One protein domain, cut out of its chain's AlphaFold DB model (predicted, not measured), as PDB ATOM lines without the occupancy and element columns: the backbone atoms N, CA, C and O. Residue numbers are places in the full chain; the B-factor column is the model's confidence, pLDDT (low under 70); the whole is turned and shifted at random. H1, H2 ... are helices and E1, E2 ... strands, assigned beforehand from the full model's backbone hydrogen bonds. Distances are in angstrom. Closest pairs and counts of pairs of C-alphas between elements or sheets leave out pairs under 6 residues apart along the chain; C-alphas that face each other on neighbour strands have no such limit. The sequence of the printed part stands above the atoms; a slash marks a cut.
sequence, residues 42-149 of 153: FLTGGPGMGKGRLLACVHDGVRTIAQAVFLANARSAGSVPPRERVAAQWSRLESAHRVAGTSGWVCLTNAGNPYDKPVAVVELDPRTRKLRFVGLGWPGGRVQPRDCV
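What this domain is: This is residues 42 to 149 of the 153 residues of an uncharacterized protein of Streptomyces sp. YIM 121038 (UniProt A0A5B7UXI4). There is little regular structure here: one long helix, H1, with the mostly looped stretch 88 to 118 beside it, short H2 packed near its last turns, and the hairpin E1 and E2 towards the other end. Residues 74 to 79 stick out. The printed part has 108 residues, in the order H1, H2, E1, E2, of mixed class with 41 in named elements; the two-stranded sheet is antiparallel. It is loose, radius of gyration of the C-alphas 16.6 A, and only just a rod, 58 by 29 by 19 A.

How they stand to each other: H1, residues 51 to 73, touches H2, residues 83 to 87, with residues 65 to 72 alone; the closest C-alphas, of Ala 72 and Val 86, are 5.4 A apart. In both helices every O i to N i+4 pair is within hydrogen-bond range. E1, residues 119 to 124, and E2, residues 131 to 137, form an antiparallel hairpin at 149 degrees, with N 121 and O 135 within hydrogen-bond range at 2.8 A. H1 and E1 are only just apart, closest 8.3 A.

Where its parts are: H1 begins at C-alpha 51 (-35.845, -0.701, -21.975) and measures 32.0 A; E1 measures 15.8 A and E2 15.9 A, ending at C-alpha 137 (-37.469, 3.085, -40.363).

The domain as a whole: The farthest C-alphas, of Ser 76 and Arg 127, are 58.3 A apart. The printed part has no cut; H2 to E1 is a long link. Model pLDDT is under 70 at residues 42 to 57, 77 to 78 and 131.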
ATOM      1  N   PHE A  42     -25.436   3.255 -35.807       42.47
ATOM      2  CA  PHE A  42     -25.290   2.120 -34.905       42.47
ATOM      3  C   PHE A  42     -26.657   1.676 -34.377       42.47
ATOM      4  O   PHE A  42     -27.237   2.315 -33.500       42.47
ATOM      5  N   LEU A  43     -27.165   0.543 -34.862       44.41
ATOM      6  CA  LEU A  43     -28.286  -0.157 -34.228       44.41
ATOM      7  C   LEU A  43     -27.756  -1.086 -33.127       44.41
ATOM      8  O   LEU A  43     -27.814  -2.306 -33.264       44.41
ATOM      9  N   THR A  44     -27.233  -0.547 -32.022       41.66
ATOM     10  CA  THR A  44     -26.923  -1.370 -30.838       41.66
ATOM     11  C   THR A  44     -27.554  -0.797 -29.575       41.66
ATOM     12  O   THR A  44     -27.470   0.389 -29.266       41.66
ATOM     13  N   GLY A  45     -28.268  -1.667 -28.858       38.72
ATOM     14  CA  GLY A  45     -28.890  -1.354 -27.580       38.72
ATOM     15  C   GLY A  45     -27.879  -1.492 -26.448       38.72
ATOM     16  O   GLY A  45     -27.514  -2.608 -26.095       38.72
ATOM     17  N   GLY A  46     -27.461  -0.363 -25.876       32.44
ATOM     18  CA  GLY A  46     -26.715  -0.283 -24.616       32.44
ATOM     19  C   GLY A  46     -27.570   0.240 -23.446       32.44
ATOM     20  O   GLY A  46     -28.734   0.609 -23.645       32.44
ATOM     21  N   PRO A  47     -27.038   0.276 -22.209       35.19
ATOM     22  CA  PRO A  47     -27.788   0.659 -21.009       35.19
ATOM     23  C   PRO A  47     -28.286   2.107 -21.099       35.19
ATOM     24  O   PRO A  47     -27.510   3.028 -21.318       35.19
ATOM     25  N   GLY A  48     -29.602   2.287 -20.970       40.97
ATOM     26  CA  GLY A  48     -30.308   3.542 -21.267       40.97
ATOM     27  C   GLY A  48     -31.033   3.556 -22.624       40.97
ATOM     28  O   GLY A  48     -31.914   4.382 -22.821       40.97
ATOM     29  N   MET A  49     -30.750   2.597 -23.517       42.38
ATOM     30  CA  MET A  49     -31.282   2.546 -24.895       42.38
ATOM     31  C   MET A  49     -32.233   1.371 -25.169       42.38
ATOM     32  O   MET A  49     -32.890   1.319 -26.204       42.38
ATOM     33  N   GLY A  50     -32.300   0.399 -24.255       43.78
ATOM     34  CA  GLY A  50     -32.931  -0.899 -24.508       43.78
ATOM     35  C   GLY A  50     -34.237  -1.160 -23.772       43.78
ATOM     36  O   GLY A  50     -34.958  -2.047 -24.194       43.78
ATOM     37  N   LYS A  51     -34.595  -0.418 -22.712       45.97
ATOM     38  CA  LYS A  51     -35.845  -0.701 -21.975       45.97
ATOM     39  C   LYS A  51     -37.064  -0.462 -22.853       45.97
ATOM     40  O   LYS A  51     -37.902  -1.336 -22.927       45.97
ATOM     41  N   GLY A  52     -37.131   0.654 -23.578       46.69
ATOM     42  CA  GLY A  52     -38.248   0.930 -24.489       46.69
ATOM     43  C   GLY A  52     -38.372  -0.110 -25.605       46.69
ATOM     44  O   GLY A  52     -39.461  -0.617 -25.830       46.69
ATOM     45  N   ARG A  53     -37.259  -0.498 -26.247       54.97
ATOM     46  CA  ARG A  53     -37.257  -1.533 -27.296       54.97
ATOM     47  C   ARG A  53     -37.514  -2.935 -26.742       54.97
ATOM     48  O   ARG A  53     -38.242  -3.686 -27.365       54.97
ATOM     49  N   LEU A  54     -36.951  -3.294 -25.593       56.50
ATOM     50  CA  LEU A  54     -37.200  -4.576 -24.932       56.50
ATOM     51  C   LEU A  54     -38.647  -4.653 -24.452       56.50
ATOM     52  O   LEU A  54     -39.300  -5.646 -24.715       56.50
ATOM     53  N   LEU A  55     -39.167  -3.600 -23.819       53.41
ATOM     54  CA  LEU A  55     -40.573  -3.490 -23.437       53.41
ATOM     55  C   LEU A  55     -41.473  -3.518 -24.667       53.41
ATOM     56  O   LEU A  55     -42.499  -4.168 -24.611       53.41
ATOM     57  N   ALA A  56     -41.083  -2.891 -25.777       58.50
ATOM     58  CA  ALA A  56     -41.790  -2.979 -27.049       58.50
ATOM     59  C   ALA A  56     -41.762  -4.396 -27.632       58.50
ATOM     60  O   ALA A  56     -42.804  -4.898 -28.022       58.50
ATOM     61  N   CYS A  57     -40.614  -5.075 -27.642       67.69
ATOM     62  CA  CYS A  57     -40.501  -6.461 -28.093       67.69
ATOM     63  C   CYS A  57     -41.285  -7.418 -27.187       67.69
ATOM     64  O   CYS A  57     -41.939  -8.326 -27.683       67.69
ATOM     65  N   VAL A  58     -41.244  -7.213 -25.868       71.69
ATOM     66  CA  VAL A  58     -42.009  -7.995 -24.887       71.69
ATOM     67  C   VAL A  58     -43.497  -7.705 -25.039       71.69
ATOM     68  O   VAL A  58     -44.284  -8.637 -25.091       71.69
ATOM     69  N   HIS A  59     -43.897  -6.441 -25.166       79.69
ATOM     70  CA  HIS A  59     -45.284  -6.034 -25.378       79.69
ATOM     71  C   HIS A  59     -45.838  -6.611 -26.683       79.69
ATOM     72  O   HIS A  59     -46.873  -7.278 -26.675       79.69
ATOM     73  N   ASP A  60     -45.132  -6.394 -27.792       85.31
ATOM     74  CA  ASP A  60     -45.510  -6.885 -29.114       85.31
ATOM     75  C   ASP A  60     -45.517  -8.421 -29.115       85.31
ATOM     76  O   ASP A  60     -46.481  -9.025 -29.580       85.31
ATOM     77  N   GLY A  61     -44.517  -9.067 -28.507       82.25
ATOM     78  CA  GLY A  61     -44.429 -10.522 -28.373       82.25
ATOM     79  C   GLY A  61     -45.558 -11.125 -27.534       82.25
ATOM     80  O   GLY A  61     -46.223 -12.054 -27.984       82.25
ATOM     81  N   VAL A  62     -45.841 -10.573 -26.351       83.38
ATOM     82  CA  VAL A  62     -46.927 -11.038 -25.470       83.38
ATOM     83  C   VAL A  62     -48.282 -10.873 -26.150       83.38
ATOM     84  O   VAL A  62     -49.084 -11.804 -26.127       83.38
ATOM     85  N   ARG A  63     -48.536  -9.736 -26.809       89.25
ATOM     86  CA  ARG A  63     -49.779  -9.540 -27.573       89.25
ATOM     87  C   ARG A  63     -49.902 -10.509 -28.746       89.25
ATOM     88  O   ARG A  63     -50.986 -11.029 -28.988       89.25
ATOM     89  N   THR A  64     -48.800 -10.780 -29.438       86.75
ATOM     90  CA  THR A  64     -48.748 -11.747 -30.545       86.75
ATOM     91  C   THR A  64     -49.072 -13.160 -30.059       86.75
ATOM     92  O   THR A  64     -49.913 -13.839 -30.645       86.75
ATOM     93  N   ILE A  65     -48.487 -13.579 -28.932       87.00
ATOM     94  CA  ILE A  65     -48.789 -14.869 -28.299       87.00
ATOM     95  C   ILE A  65     -50.251 -14.921 -27.846       87.00
ATOM     96  O   ILE A  65     -50.935 -15.905 -28.121       87.00
ATOM     97  N   ALA A  66     -50.753 -13.872 -27.191       89.00
ATOM     98  CA  ALA A  66     -52.139 -13.810 -26.733       89.00
ATOM     99  C   ALA A  66     -53.132 -13.951 -27.897       89.00
ATOM    100  O   ALA A  66     -54.102 -14.701 -27.788       89.00
ATOM    101  N   GLN A  67     -52.856 -13.305 -29.033       92.44
ATOM    102  CA  GLN A  67     -53.663 -13.445 -30.243       92.44
ATOM    103  C   GLN A  67     -53.641 -14.885 -30.781       92.44
ATOM    104  O   GLN A  67     -54.693 -15.427 -31.115       92.44
ATOM    105  N   ALA A  68     -52.477 -15.539 -30.829       90.06
ATOM    106  CA  ALA A  68     -52.386 -16.939 -31.252       90.06
ATOM    107  C   ALA A  68     -53.125 -17.894 -30.301       90.06
ATOM    108  O   ALA A  68     -53.814 -18.803 -30.760       90.06
ATOM    109  N   VAL A  69     -53.039 -17.670 -28.986       89.56
ATOM    110  CA  VAL A  69     -53.801 -18.430 -27.981       89.56
ATOM    111  C   VAL A  69     -55.303 -18.247 -28.194       89.56
ATOM    112  O   VAL A  69     -56.044 -19.230 -28.202       89.56
ATOM    113  N   PHE A  70     -55.754 -17.014 -28.433       90.50
ATOM    114  CA  PHE A  70     -57.155 -16.727 -28.728       90.50
ATOM    115  C   PHE A  70     -57.635 -17.470 -29.984       90.50
ATOM    116  O   PHE A  70     -58.663 -18.146 -29.954       90.50
ATOM    117  N   LEU A  71     -56.859 -17.431 -31.071       91.19
ATOM    118  CA  LEU A  71     -57.173 -18.155 -32.308       91.19
ATOM    119  C   LEU A  71     -57.183 -19.678 -32.117       91.19
ATOM    120  O   LEU A  71     -58.051 -20.355 -32.671       91.19
ATOM    121  N   ALA A  72     -56.258 -20.217 -31.322       89.75
ATOM    122  CA  ALA A  72     -56.186 -21.642 -31.007       89.75
ATOM    123  C   ALA A  72     -57.396 -22.130 -30.190       89.75
ATOM    124  O   ALA A  72     -57.790 -23.293 -30.314       89.75
ATOM    125  N   ASN A  73     -58.002 -21.243 -29.396       89.19
ATOM    126  CA  ASN A  73     -59.189 -21.525 -28.588       89.19
ATOM    127  C   ASN A  73     -60.515 -21.206 -29.281       89.19
ATOM    128  O   ASN A  73     -61.553 -21.696 -28.845       89.19
ATOM    129  N   ALA A  74     -60.510 -20.463 -30.390       85.19
ATOM    130  CA  ALA A  74     -61.730 -20.078 -31.105       85.19
ATOM    131  C   ALA A  74     -62.606 -21.272 -31.552       85.19
ATOM    132  O   ALA A  74     -63.778 -21.088 -31.866       85.19
ATOM    133  N   ARG A  75     -62.053 -22.496 -31.582       74.19
ATOM    134  CA  ARG A  75     -62.761 -23.746 -31.925       74.19
ATOM    135  C   ARG A  75     -62.852 -24.756 -30.773       74.19
ATOM    136  O   ARG A  75     -63.272 -25.890 -30.987       74.19
ATOM    137  N   SER A  76     -62.418 -24.402 -29.565       71.88
ATOM    138  CA  SER A  76     -62.442 -25.291 -28.395       71.88
ATOM    139  C   SER A  76     -62.524 -24.462 -27.117       71.88
ATOM    140  O   SER A  76     -61.532 -23.886 -26.678       71.88
ATOM    141  N   ALA A  77     -63.716 -24.386 -26.526       67.06
ATOM    142  CA  ALA A  77     -63.921 -23.667 -25.275       67.06
ATOM    143  C   ALA A  77     -63.386 -24.464 -24.071       67.06
ATOM    144  O   ALA A  77     -63.463 -25.692 -24.043       67.06
ATOM    145  N   GLY A  78     -62.893 -23.751 -23.054       66.44
ATOM    146  CA  GLY A  78     -62.735 -24.291 -21.698       66.44
ATOM    147  C   GLY A  78     -61.391 -24.933 -21.345       66.44
ATOM    148  O   GLY A  78     -61.233 -25.361 -20.206       66.44
ATOM    149  N   SER A  79     -60.407 -24.977 -22.248       77.56
ATOM    150  CA  SER A  79     -59.056 -25.449 -21.911       77.56
ATOM    151  C   SER A  79     -57.957 -24.534 -22.446       77.56
ATOM    152  O   SER A  79     -58.128 -23.802 -23.424       77.56
ATOM    153  N   VAL A  80     -56.813 -24.541 -21.760       81.88
ATOM    154  CA  VAL A  80     -55.586 -23.915 -22.262       81.88
ATOM    155  C   VAL A  80     -55.104 -24.749 -23.454       81.88
ATOM    156  O   VAL A  80     -54.946 -25.964 -23.306       81.88
ATOM    157  N   PRO A  81     -54.885 -24.151 -24.639       84.12
ATOM    158  CA  PRO A  81     -54.499 -24.909 -25.817       84.12
ATOM    159  C   PRO A  81     -53.068 -25.436 -25.651       84.12
ATOM    160  O   PRO A  81     -52.218 -24.739 -25.087       84.12
ATOM    161  N   PRO A  82     -52.759 -26.638 -26.169       86.06
ATOM    162  CA  PRO A  82     -51.388 -27.128 -26.188       86.06
ATOM    163  C   PRO A  82     -50.523 -26.230 -27.079       86.06
ATOM    164  O   PRO A  82     -51.006 -25.609 -28.035       86.06
ATOM    165  N   ARG A  83     -49.223 -26.175 -26.780       85.94
ATOM    166  CA  ARG A  83     -48.268 -25.274 -27.442       85.94
ATOM    167  C   ARG A  83     -48.242 -25.465 -28.959       85.94
ATOM    168  O   ARG A  83     -48.137 -24.490 -29.693       85.94
ATOM    169  N   GLU A  84     -48.389 -26.696 -29.427       85.50
ATOM    170  CA  GLU A  84     -48.380 -27.067 -30.845       85.50
ATOM    171  C   GLU A  84     -49.561 -26.428 -31.587       85.50
ATOM    172  O   GLU A  84     -49.413 -25.933 -32.703       85.50
ATOM    173  N   ARG A  85     -50.731 -26.352 -30.937       87.44
ATOM    174  CA  ARG A  85     -51.925 -25.712 -31.505       87.44
ATOM    175  C   ARG A  85     -51.767 -24.197 -31.595       87.44
ATOM    176  O   ARG A  85     -52.235 -23.603 -32.565       87.44
ATOM    177  N   VAL A  86     -51.111 -23.587 -30.606       87.81
ATOM    178  CA  VAL A  86     -50.775 -22.154 -30.612       87.81
ATOM    179  C   VAL A  86     -49.768 -21.855 -31.723       87.81
ATOM    180  O   VAL A  86     -50.000 -20.952 -32.521       87.81
ATOM    181  N   ALA A  87     -48.705 -22.656 -31.837       85.38
ATOM    182  CA  ALA A  87     -47.691 -22.502 -32.879       85.38
ATOM    183  C   ALA A  87     -48.272 -22.639 -34.296       85.38
ATOM    184  O   ALA A  87     -47.890 -21.892 -35.195       85.38
ATOM    185  N   ALA A  88     -49.264 -23.514 -34.489       88.31
ATOM    186  CA  ALA A  88     -49.976 -23.645 -35.760       88.31
ATOM    187  C   ALA A  88     -50.762 -22.383 -36.178       88.31
ATOM    188  O   ALA A  88     -51.240 -22.318 -37.307       88.31
ATOM    189  N   GLN A  89     -50.919 -21.382 -35.299       88.81
ATOM    190  CA  GLN A  89     -51.586 -20.122 -35.641       88.81
ATOM    191  C   GLN A  89     -50.636 -19.046 -36.182       88.81
ATOM    192  O   GLN A  89     -51.133 -18.015 -36.629       88.81
ATOM    193  N   TRP A  90     -49.308 -19.237 -36.174       87.62
ATOM    194  CA  TRP A  90     -48.368 -18.184 -36.593       87.62
ATOM    195  C   TRP A  90     -48.605 -17.687 -38.017       87.62
ATOM    196  O   TRP A  90     -48.675 -16.479 -38.219       87.62
ATOM    197  N   SER A  91     -48.835 -18.595 -38.967       88.69
ATOM    198  CA  SER A  91     -49.144 -18.252 -40.363       88.69
ATOM    199  C   SER A  91     -50.468 -17.507 -40.540       88.69
ATOM    200  O   SER A  91     -50.732 -16.966 -41.604       88.69
ATOM    201  N   ARG A  92     -51.323 -17.475 -39.511       91.62
ATOM    202  CA  ARG A  92     -52.595 -16.750 -39.546       91.62
ATOM    203  C   ARG A  92     -52.469 -15.336 -39.004       91.62
ATOM    204  O   ARG A  92     -53.416 -14.581 -39.176       91.62
ATOM    205  N   LEU A  93     -51.370 -14.981 -38.330       92.00
ATOM    206  CA  LEU A  93     -51.163 -13.661 -37.722       92.00
ATOM    207  C   LEU A  93     -50.737 -12.622 -38.761       92.00
ATOM    208  O   LEU A  93     -49.668 -12.027 -38.685       92.00
ATOM    209  N   GLU A  94     -51.611 -12.395 -39.724       92.06
ATOM    210  CA  GLU A  94     -51.513 -11.380 -40.764       92.06
ATOM    211  C   GLU A  94     -52.924 -10.912 -41.129       92.06
ATOM    212  O   GLU A  94     -53.912 -11.469 -40.633       92.06
ATOM    213  N   SER A  95     -53.053  -9.898 -41.991       92.25
ATOM    214  CA  SER A  95     -54.363  -9.470 -42.496       92.25
ATOM    215  C   SER A  95     -55.368  -9.242 -41.351       92.25
ATOM    216  O   SER A  95     -55.116  -8.450 -40.438       92.25
ATOM    217  N   ALA A  96     -56.491  -9.961 -41.335       93.06
ATOM    218  CA  ALA A  96     -57.536  -9.879 -40.317       93.06
ATOM    219  C   ALA A  96     -57.084 -10.212 -38.878       93.06
ATOM    220  O   ALA A  96     -57.780  -9.841 -37.935       93.06
ATOM    221  N   HIS A  97     -55.948 -10.890 -38.686       94.56
ATOM    222  CA  HIS A  97     -55.433 -11.258 -37.360       94.56
ATOM    223  C   HIS A  97     -54.084 -10.614 -37.022       94.56
ATOM    224  O   HIS A  97     -53.419 -11.034 -36.071       94.56
ATOM    225  N   ARG A  98     -53.685  -9.579 -37.770       94.12
ATOM    226  CA  ARG A  98     -52.555  -8.720 -37.403       94.12
ATOM    227  C   ARG A  98     -52.725  -8.141 -36.001       94.12
ATOM    228  O   ARG A  98     -53.837  -7.847 -35.557       94.12
ATOM    229  N   VAL A  99     -51.608  -7.910 -35.326       93.31
ATOM    230  CA  VAL A  99     -51.600  -7.404 -33.952       93.31
ATOM    231  C   VAL A  99     -51.133  -5.953 -33.921       93.31
ATOM    232  O   VAL A  99     -50.134  -5.590 -34.534       93.31
ATOM    233  N   ALA A 100     -51.848  -5.102 -33.183       91.75
ATOM    234  CA  ALA A 100     -51.408  -3.733 -32.918       91.75
ATOM    235  C   ALA A 100     -50.199  -3.741 -31.968       91.75
ATOM    236  O   ALA A 100     -50.353  -3.998 -30.764       91.75
ATOM    237  N   GLY A 101     -49.014  -3.470 -32.519       87.62
ATOM    238  CA  GLY A 101     -47.771  -3.321 -31.772       87.62
ATOM    239  C   GLY A 101     -47.410  -1.864 -31.488       87.62
ATOM    240  O   GLY A 101     -48.110  -0.928 -31.866       87.62
ATOM    241  N   THR A 102     -46.279  -1.677 -30.822       85.38
ATOM    242  CA  THR A 102     -45.782  -0.372 -30.354       85.38
ATOM    243  C   THR A 102     -45.355   0.579 -31.473       85.38
ATOM    244  O   THR A 102     -45.636   1.769 -31.398       85.38
ATOM    245  N   SER A 103     -44.677   0.074 -32.510       79.00
ATOM    246  CA  SER A 103     -44.216   0.883 -33.653       79.00
ATOM    247  C   SER A 103     -45.066   0.733 -34.919       79.00
ATOM    248  O   SER A 103     -44.756   1.356 -35.924       79.00
ATOM    249  N   GLY A 104     -46.110  -0.098 -34.904       86.88
ATOM    250  CA  GLY A 104     -46.889  -0.463 -36.093       86.88
ATOM    251  C   GLY A 104     -47.494  -1.858 -35.966       86.88
ATOM    252  O   GLY A 104     -47.474  -2.441 -34.877       86.88
ATOM    253  N   TRP A 105     -47.999  -2.415 -37.067       92.25
ATOM    254  CA  TRP A 105     -48.582  -3.755 -37.065       92.25
ATOM    255  C   TRP A 105     -47.509  -4.825 -36.888       92.25
ATOM    256  O   TRP A 105     -46.434  -4.767 -37.486       92.25
ATOM    257  N   VAL A 106     -47.817  -5.822 -36.064       90.38
ATOM    258  CA  VAL A 106     -47.098  -7.088 -36.004       90.38
ATOM    259  C   VAL A 106     -47.858  -8.079 -36.874       90.38
ATOM    260  O   VAL A 106     -49.008  -8.411 -36.582       90.38
ATOM    261  N   CYS A 107     -47.195  -8.530 -37.932       91.25
ATOM    262  CA  CYS A 107     -47.666  -9.576 -38.832       91.25
ATOM    263  C   CYS A 107     -46.535 -10.573 -39.022       91.25
ATOM    264  O   CYS A 107     -45.372 -10.161 -39.016       91.25
ATOM    265  N   LEU A 108     -46.850 -11.856 -39.148       86.94
ATOM    266  CA  LEU A 108     -45.845 -12.909 -39.212       86.94
ATOM    267  C   LEU A 108     -45.840 -13.585 -40.578       86.94
ATOM    268  O   LEU A 108     -46.889 -13.876 -41.141       86.94
ATOM    269  N   THR A 109     -44.645 -13.882 -41.085       80.75
ATOM    270  CA  THR A 109     -44.478 -14.820 -42.198       80.75
ATOM    271  C   THR A 109     -44.838 -16.243 -41.763       80.75
ATOM    272  O   THR A 109     -44.936 -16.539 -40.571       80.75
ATOM    273  N   ASN A 110     -44.929 -17.172 -42.718       77.62
ATOM    274  CA  ASN A 110     -45.132 -18.599 -42.431       77.62
ATOM    275  C   ASN A 110     -44.065 -19.202 -41.496       77.62
ATOM    276  O   ASN A 110     -44.345 -20.158 -40.779       77.62
ATOM    277  N   ALA A 111     -42.860 -18.623 -41.466       74.69
ATOM    278  CA  ALA A 111     -41.780 -19.020 -40.563       74.69
ATOM    279  C   ALA A 111     -41.888 -18.391 -39.156       74.69
ATOM    280  O   ALA A 111     -41.014 -18.606 -38.321       74.69
ATOM    281  N   GLY A 112     -42.926 -17.591 -38.887       75.31
ATOM    282  CA  GLY A 112     -43.116 -16.894 -37.614       75.31
ATOM    283  C   GLY A 112     -42.267 -15.630 -37.453       75.31
ATOM    284  O   GLY A 112     -42.161 -15.105 -36.347       75.31
ATOM    285  N   ASN A 113     -41.660 -15.125 -38.532       79.62
ATOM    286  CA  ASN A 113     -40.838 -13.915 -38.486       79.62
ATOM    287  C   ASN A 113     -41.699 -12.661 -38.691       79.62
ATOM    288  O   ASN A 113     -42.554 -12.675 -39.576       79.62
ATOM    289  N   PRO A 114     -41.461 -11.557 -37.959       83.50
ATOM    290  CA  PRO A 114     -42.133 -10.290 -38.221       83.50
ATOM    291  C   PRO A 114     -41.906  -9.803 -39.660       83.50
ATOM    292  O   PRO A 114     -40.764  -9.631 -40.088       83.50
ATOM    293  N   TYR A 115     -42.988  -9.551 -40.390       84.31
ATOM    294  CA  TYR A 115     -42.971  -9.015 -41.748       84.31
ATOM    295  C   TYR A 115     -43.134  -7.493 -41.743       84.31
ATOM    296  O   TYR A 115     -44.047  -6.965 -41.108       84.31
ATOM    297  N   ASP A 116     -42.239  -6.797 -42.455       84.56
ATOM    298  CA  ASP A 116     -42.243  -5.336 -42.650       84.56
ATOM    299  C   ASP A 116     -42.503  -4.530 -41.359       84.56
ATOM    300  O   ASP A 116     -43.169  -3.494 -41.352       84.56
ATOM    301  N   LYS A 117     -42.003  -5.032 -40.220       82.69
ATOM    302  CA  LYS A 117     -42.189  -4.387 -38.918       82.69
ATOM    303  C   LYS A 117     -41.282  -3.155 -38.833       82.69
ATOM    304  O   LYS A 117     -40.060  -3.313 -38.880       82.69
ATOM    305  N   PRO A 118     -41.827  -1.943 -38.632       80.06
ATOM    306  CA  PRO A 118     -41.009  -0.745 -38.496       80.06
ATOM    307  C   PRO A 118     -40.098  -0.788 -37.272       80.06
ATOM    308  O   PRO A 118     -40.506  -1.173 -36.167       80.06
ATOM    309  N   VAL A 119     -38.877  -0.295 -37.460       77.31
ATOM    310  CA  VAL A 119     -37.874  -0.128 -36.407       77.31
ATOM    311  C   VAL A 119     -37.784   1.333 -35.988       77.31
ATOM    312  O   VAL A 119     -37.898   2.239 -36.809       77.31
ATOM    313  N   ALA A 120     -37.571   1.587 -34.700       74.75
ATOM    314  CA  ALA A 120     -37.296   2.940 -34.231       74.75
ATOM    315  C   ALA A 120     -35.889   3.367 -34.675       74.75
ATOM    316  O   ALA A 120     -34.910   2.690 -34.357       74.75
ATOM    317  N   VAL A 121     -35.796   4.496 -35.375       76.12
ATOM    318  CA  VAL A 121     -34.529   5.142 -35.722       76.12
ATOM    319  C   VAL A 121     -34.238   6.201 -34.673       76.12
ATOM    320  O   VAL A 121     -35.049   7.097 -34.412       76.12
ATOM    321  N   VAL A 122     -33.067   6.082 -34.061       74.12
ATOM    322  CA  VAL A 122     -32.567   7.020 -33.064       74.12
ATOM    323  C   VAL A 122     -31.227   7.569 -33.516       74.12
ATOM    324  O   VAL A 122     -30.418   6.856 -34.104       74.12
ATOM    325  N   GLU A 123     -31.005   8.839 -33.226       73.88
ATOM    326  CA  GLU A 123     -29.727   9.506 -33.411       73.88
ATOM    327  C   GLU A 123     -29.079   9.705 -32.043       73.88
ATOM    328  O   GLU A 123     -29.745  10.109 -31.085       73.88
ATOM    329  N   LEU A 124     -27.780   9.423 -31.952       79.69
ATOM    330  CA  LEU A 124     -26.954   9.821 -30.822       79.69
ATOM    331  C   LEU A 124     -26.309  11.163 -31.157       79.69
ATOM    332  O   LEU A 124     -25.451  11.230 -32.032       79.69
ATOM    333  N   ASP A 125     -26.697  12.217 -30.445       75.25
ATOM    334  CA  ASP A 125     -26.048  13.518 -30.573       75.25
ATOM    335  C   ASP A 125     -24.650  13.444 -29.927       75.25
ATOM    336  O   ASP A 125     -24.550  13.258 -28.708       75.25
ATOM    337  N   PRO A 126     -23.554  13.597 -30.692       71.94
ATOM    338  CA  PRO A 126     -22.199  13.451 -30.164       71.94
ATOM    339  C   PRO A 126     -21.796  14.586 -29.212       71.94
ATOM    340  O   PRO A 126     -20.874  14.412 -28.413       71.94
ATOM    341  N   ARG A 127     -22.474  15.741 -29.263       73.25
ATOM    342  CA  ARG A 127     -22.191  16.902 -28.408       73.25
ATOM    343  C   ARG A 127     -22.871  16.759 -27.059       73.25
ATOM    344  O   ARG A 127     -22.234  16.924 -26.022       73.25
ATOM    345  N   THR A 128     -24.161  16.438 -27.069       79.56
ATOM    346  CA  THR A 128     -24.949  16.320 -25.832       79.56
ATOM    347  C   THR A 128     -24.923  14.916 -25.238       79.56
ATOM    348  O   THR A 128     -25.319  14.737 -24.086       79.56
ATOM    349  N   ARG A 129     -24.455  13.920 -26.004       71.31
ATOM    350  CA  ARG A 129     -24.502  12.483 -25.684       71.31
ATOM    351  C   ARG A 129     -25.920  11.981 -25.396       71.31
ATOM    352  O   ARG A 129     -26.097  10.970 -24.717       71.31
ATOM    353  N   LYS A 130     -26.936  12.696 -25.883       73.25
ATOM    354  CA  LYS A 130     -28.343  12.328 -25.729       73.25
ATOM    355  C   LYS A 130     -28.837  11.595 -26.962       73.25
ATOM    356  O   LYS A 130     -28.374  11.823 -28.076       73.25
ATOM    357  N   LEU A 131     -29.821  10.734 -26.737       65.69
ATOM    358  CA  LEU A 131     -30.537  10.058 -27.806       65.69
ATOM    359  C   LEU A 131     -31.754  10.865 -28.207       65.69
ATOM    360  O   LEU A 131     -32.528  11.306 -27.356       65.69
ATOM    361  N   ARG A 132     -31.939  10.999 -29.512       71.50
ATOM    362  CA  ARG A 132     -33.083  11.658 -30.123       71.50
ATOM    363  C   ARG A 132     -33.828  10.652 -30.984       71.50
ATOM    364  O   ARG A 132     -33.228   9.983 -31.820       71.50
ATOM    365  N   PHE A 133     -35.141  10.550 -30.794       75.56
ATOM    366  CA  PHE A 133     -35.978   9.808 -31.730       75.56
ATOM    367  C   PHE A 133     -36.075  10.589 -33.041       75.56
ATOM    368  O   PHE A 133     -36.433  11.768 -33.042       75.56
ATOM    369  N   VAL A 134     -35.708   9.938 -34.142       81.25
ATOM    370  CA  VAL A 134     -35.725  10.537 -35.482       81.25
ATOM    371  C   VAL A 134     -37.012  10.170 -36.205       81.25
ATOM    372  O   VAL A 134     -37.593  11.005 -36.889       81.25
ATOM    373  N   GLY A 135     -37.475   8.932 -36.035       78.81
ATOM    374  CA  GLY A 135     -38.671   8.435 -36.695       78.81
ATOM    375  C   GLY A 135     -38.698   6.917 -36.786       78.81
ATOM    376  O   GLY A 135     -37.924   6.214 -36.131       78.81
ATOM    377  N   LEU A 136     -39.605   6.406 -37.614       79.69
ATOM    378  CA  LEU A 136     -39.693   4.985 -37.930       79.69
ATOM    379  C   LEU A 136     -38.969   4.688 -39.242       79.69
ATOM    380  O   LEU A 136     -39.218   5.332 -40.259       79.69
ATOM    381  N   GLY A 137     -38.089   3.694 -39.198       79.19
ATOM    382  CA  GLY A 137     -37.469   3.085 -40.363       79.19
ATOM    383  C   GLY A 137     -38.338   1.936 -40.850       79.19
ATOM    384  O   GLY A 137     -38.646   1.019 -40.085       79.19
ATOM    385  N   TRP A 138     -38.731   1.996 -42.116       81.62
ATOM    386  CA  TRP A 138     -39.575   0.992 -42.749       81.62
ATOM    387  C   TRP A 138     -38.711   0.025 -43.559       81.62
ATOM    388  O   TRP A 138     -38.044   0.485 -44.488       81.62
ATOM    389  N   PRO A 139     -38.707  -1.286 -43.253       77.69
ATOM    390  CA  PRO A 139     -37.950  -2.265 -44.031       77.69
ATOM    391  C   PRO A 139     -38.292  -2.233 -45.527       77.69
ATOM    392  O   PRO A 139     -37.391  -2.277 -46.358       77.69
ATOM    393  N   GLY A 140     -39.572  -2.074 -45.875       78.12
ATOM    394  CA  GLY A 140     -40.036  -1.918 -47.255       78.12
ATOM    395  C   GLY A 140     -39.829  -0.527 -47.870       78.12
ATOM    396  O   GLY A 140     -40.366  -0.263 -48.945       78.12
ATOM    397  N   GLY A 141     -39.134   0.396 -47.192       84.81
ATOM    398  CA  GLY A 141     -38.897   1.772 -47.655       84.81
ATOM    399  C   GLY A 141     -40.135   2.679 -47.666       84.81
ATOM    400  O   GLY A 141     -40.051   3.841 -48.054       84.81
ATOM    401  N   ARG A 142     -41.289   2.170 -47.229       86.00
ATOM    402  CA  ARG A 142     -42.582   2.864 -47.220       86.00
ATOM    403  C   ARG A 142     -43.368   2.518 -45.967       86.00
ATOM    404  O   ARG A 142     -43.138   1.479 -45.364       86.00
ATOM    405  N   VAL A 143     -44.338   3.362 -45.621       87.38
ATOM    406  CA  VAL A 143     -45.247   3.089 -44.502       87.38
ATOM    407  C   VAL A 143     -45.911   1.725 -44.689       87.38
ATOM    408  O   VAL A 143     -46.442   1.431 -45.765       87.38
ATOM    409  N   GLN A 144     -45.881   0.918 -43.629       85.38
ATOM    410  CA  GLN A 144     -46.479  -0.411 -43.613       85.38
ATOM    411  C   GLN A 144     -47.972  -0.319 -43.987       85.38
ATOM    412  O   GLN A 144     -48.700   0.506 -43.415       85.38
ATOM    413  N   PRO A 145     -48.457  -1.151 -44.926       88.31
ATOM    414  CA  PRO A 145     -49.868  -1.197 -45.288       88.31
ATOM    415  C   PRO A 145     -50.779  -1.453 -44.082       88.31
ATOM    416  O   PRO A 145     -50.427  -2.172 -43.146       88.31
ATOM    417  N   ARG A 146     -51.980  -0.864 -44.099       88.56
ATOM    418  CA  ARG A 146     -52.943  -0.975 -42.987       88.56
ATOM    419  C   ARG A 146     -53.500  -2.379 -42.803       88.56
ATOM    420  O   ARG A 146     -53.898  -2.723 -41.692       88.56
ATOM    421  N   ASP A 147     -53.603  -3.119 -43.894       88.38
ATOM    422  CA  ASP A 147     -54.061  -4.500 -43.950       88.38
ATOM    423  C   ASP A 147     -52.952  -5.479 -43.558       88.38
ATOM    424  O   ASP A 147     -53.263  -6.498 -42.962       88.38
ATOM    425  N   CYS A 148     -51.679  -5.135 -43.772       87.75
ATOM    426  CA  CYS A 148     -50.524  -5.924 -43.345       87.75
ATOM    427  C   CYS A 148     -50.624  -7.394 -43.796       87.75
ATOM    428  O   CYS A 148     -50.537  -8.335 -43.003       87.75
ATOM    429  N   VAL A 149     -50.887  -7.565 -45.092       91.00
ATOM    430  CA  VAL A 149     -50.891  -8.859 -45.778       91.00
ATOM    431  C   VAL A 149     -49.448  -9.246 -46.084       91.00
ATOM    432  O   VAL A 149     -48.708  -8.447 -46.666       91.00
TER     433      VAL A 149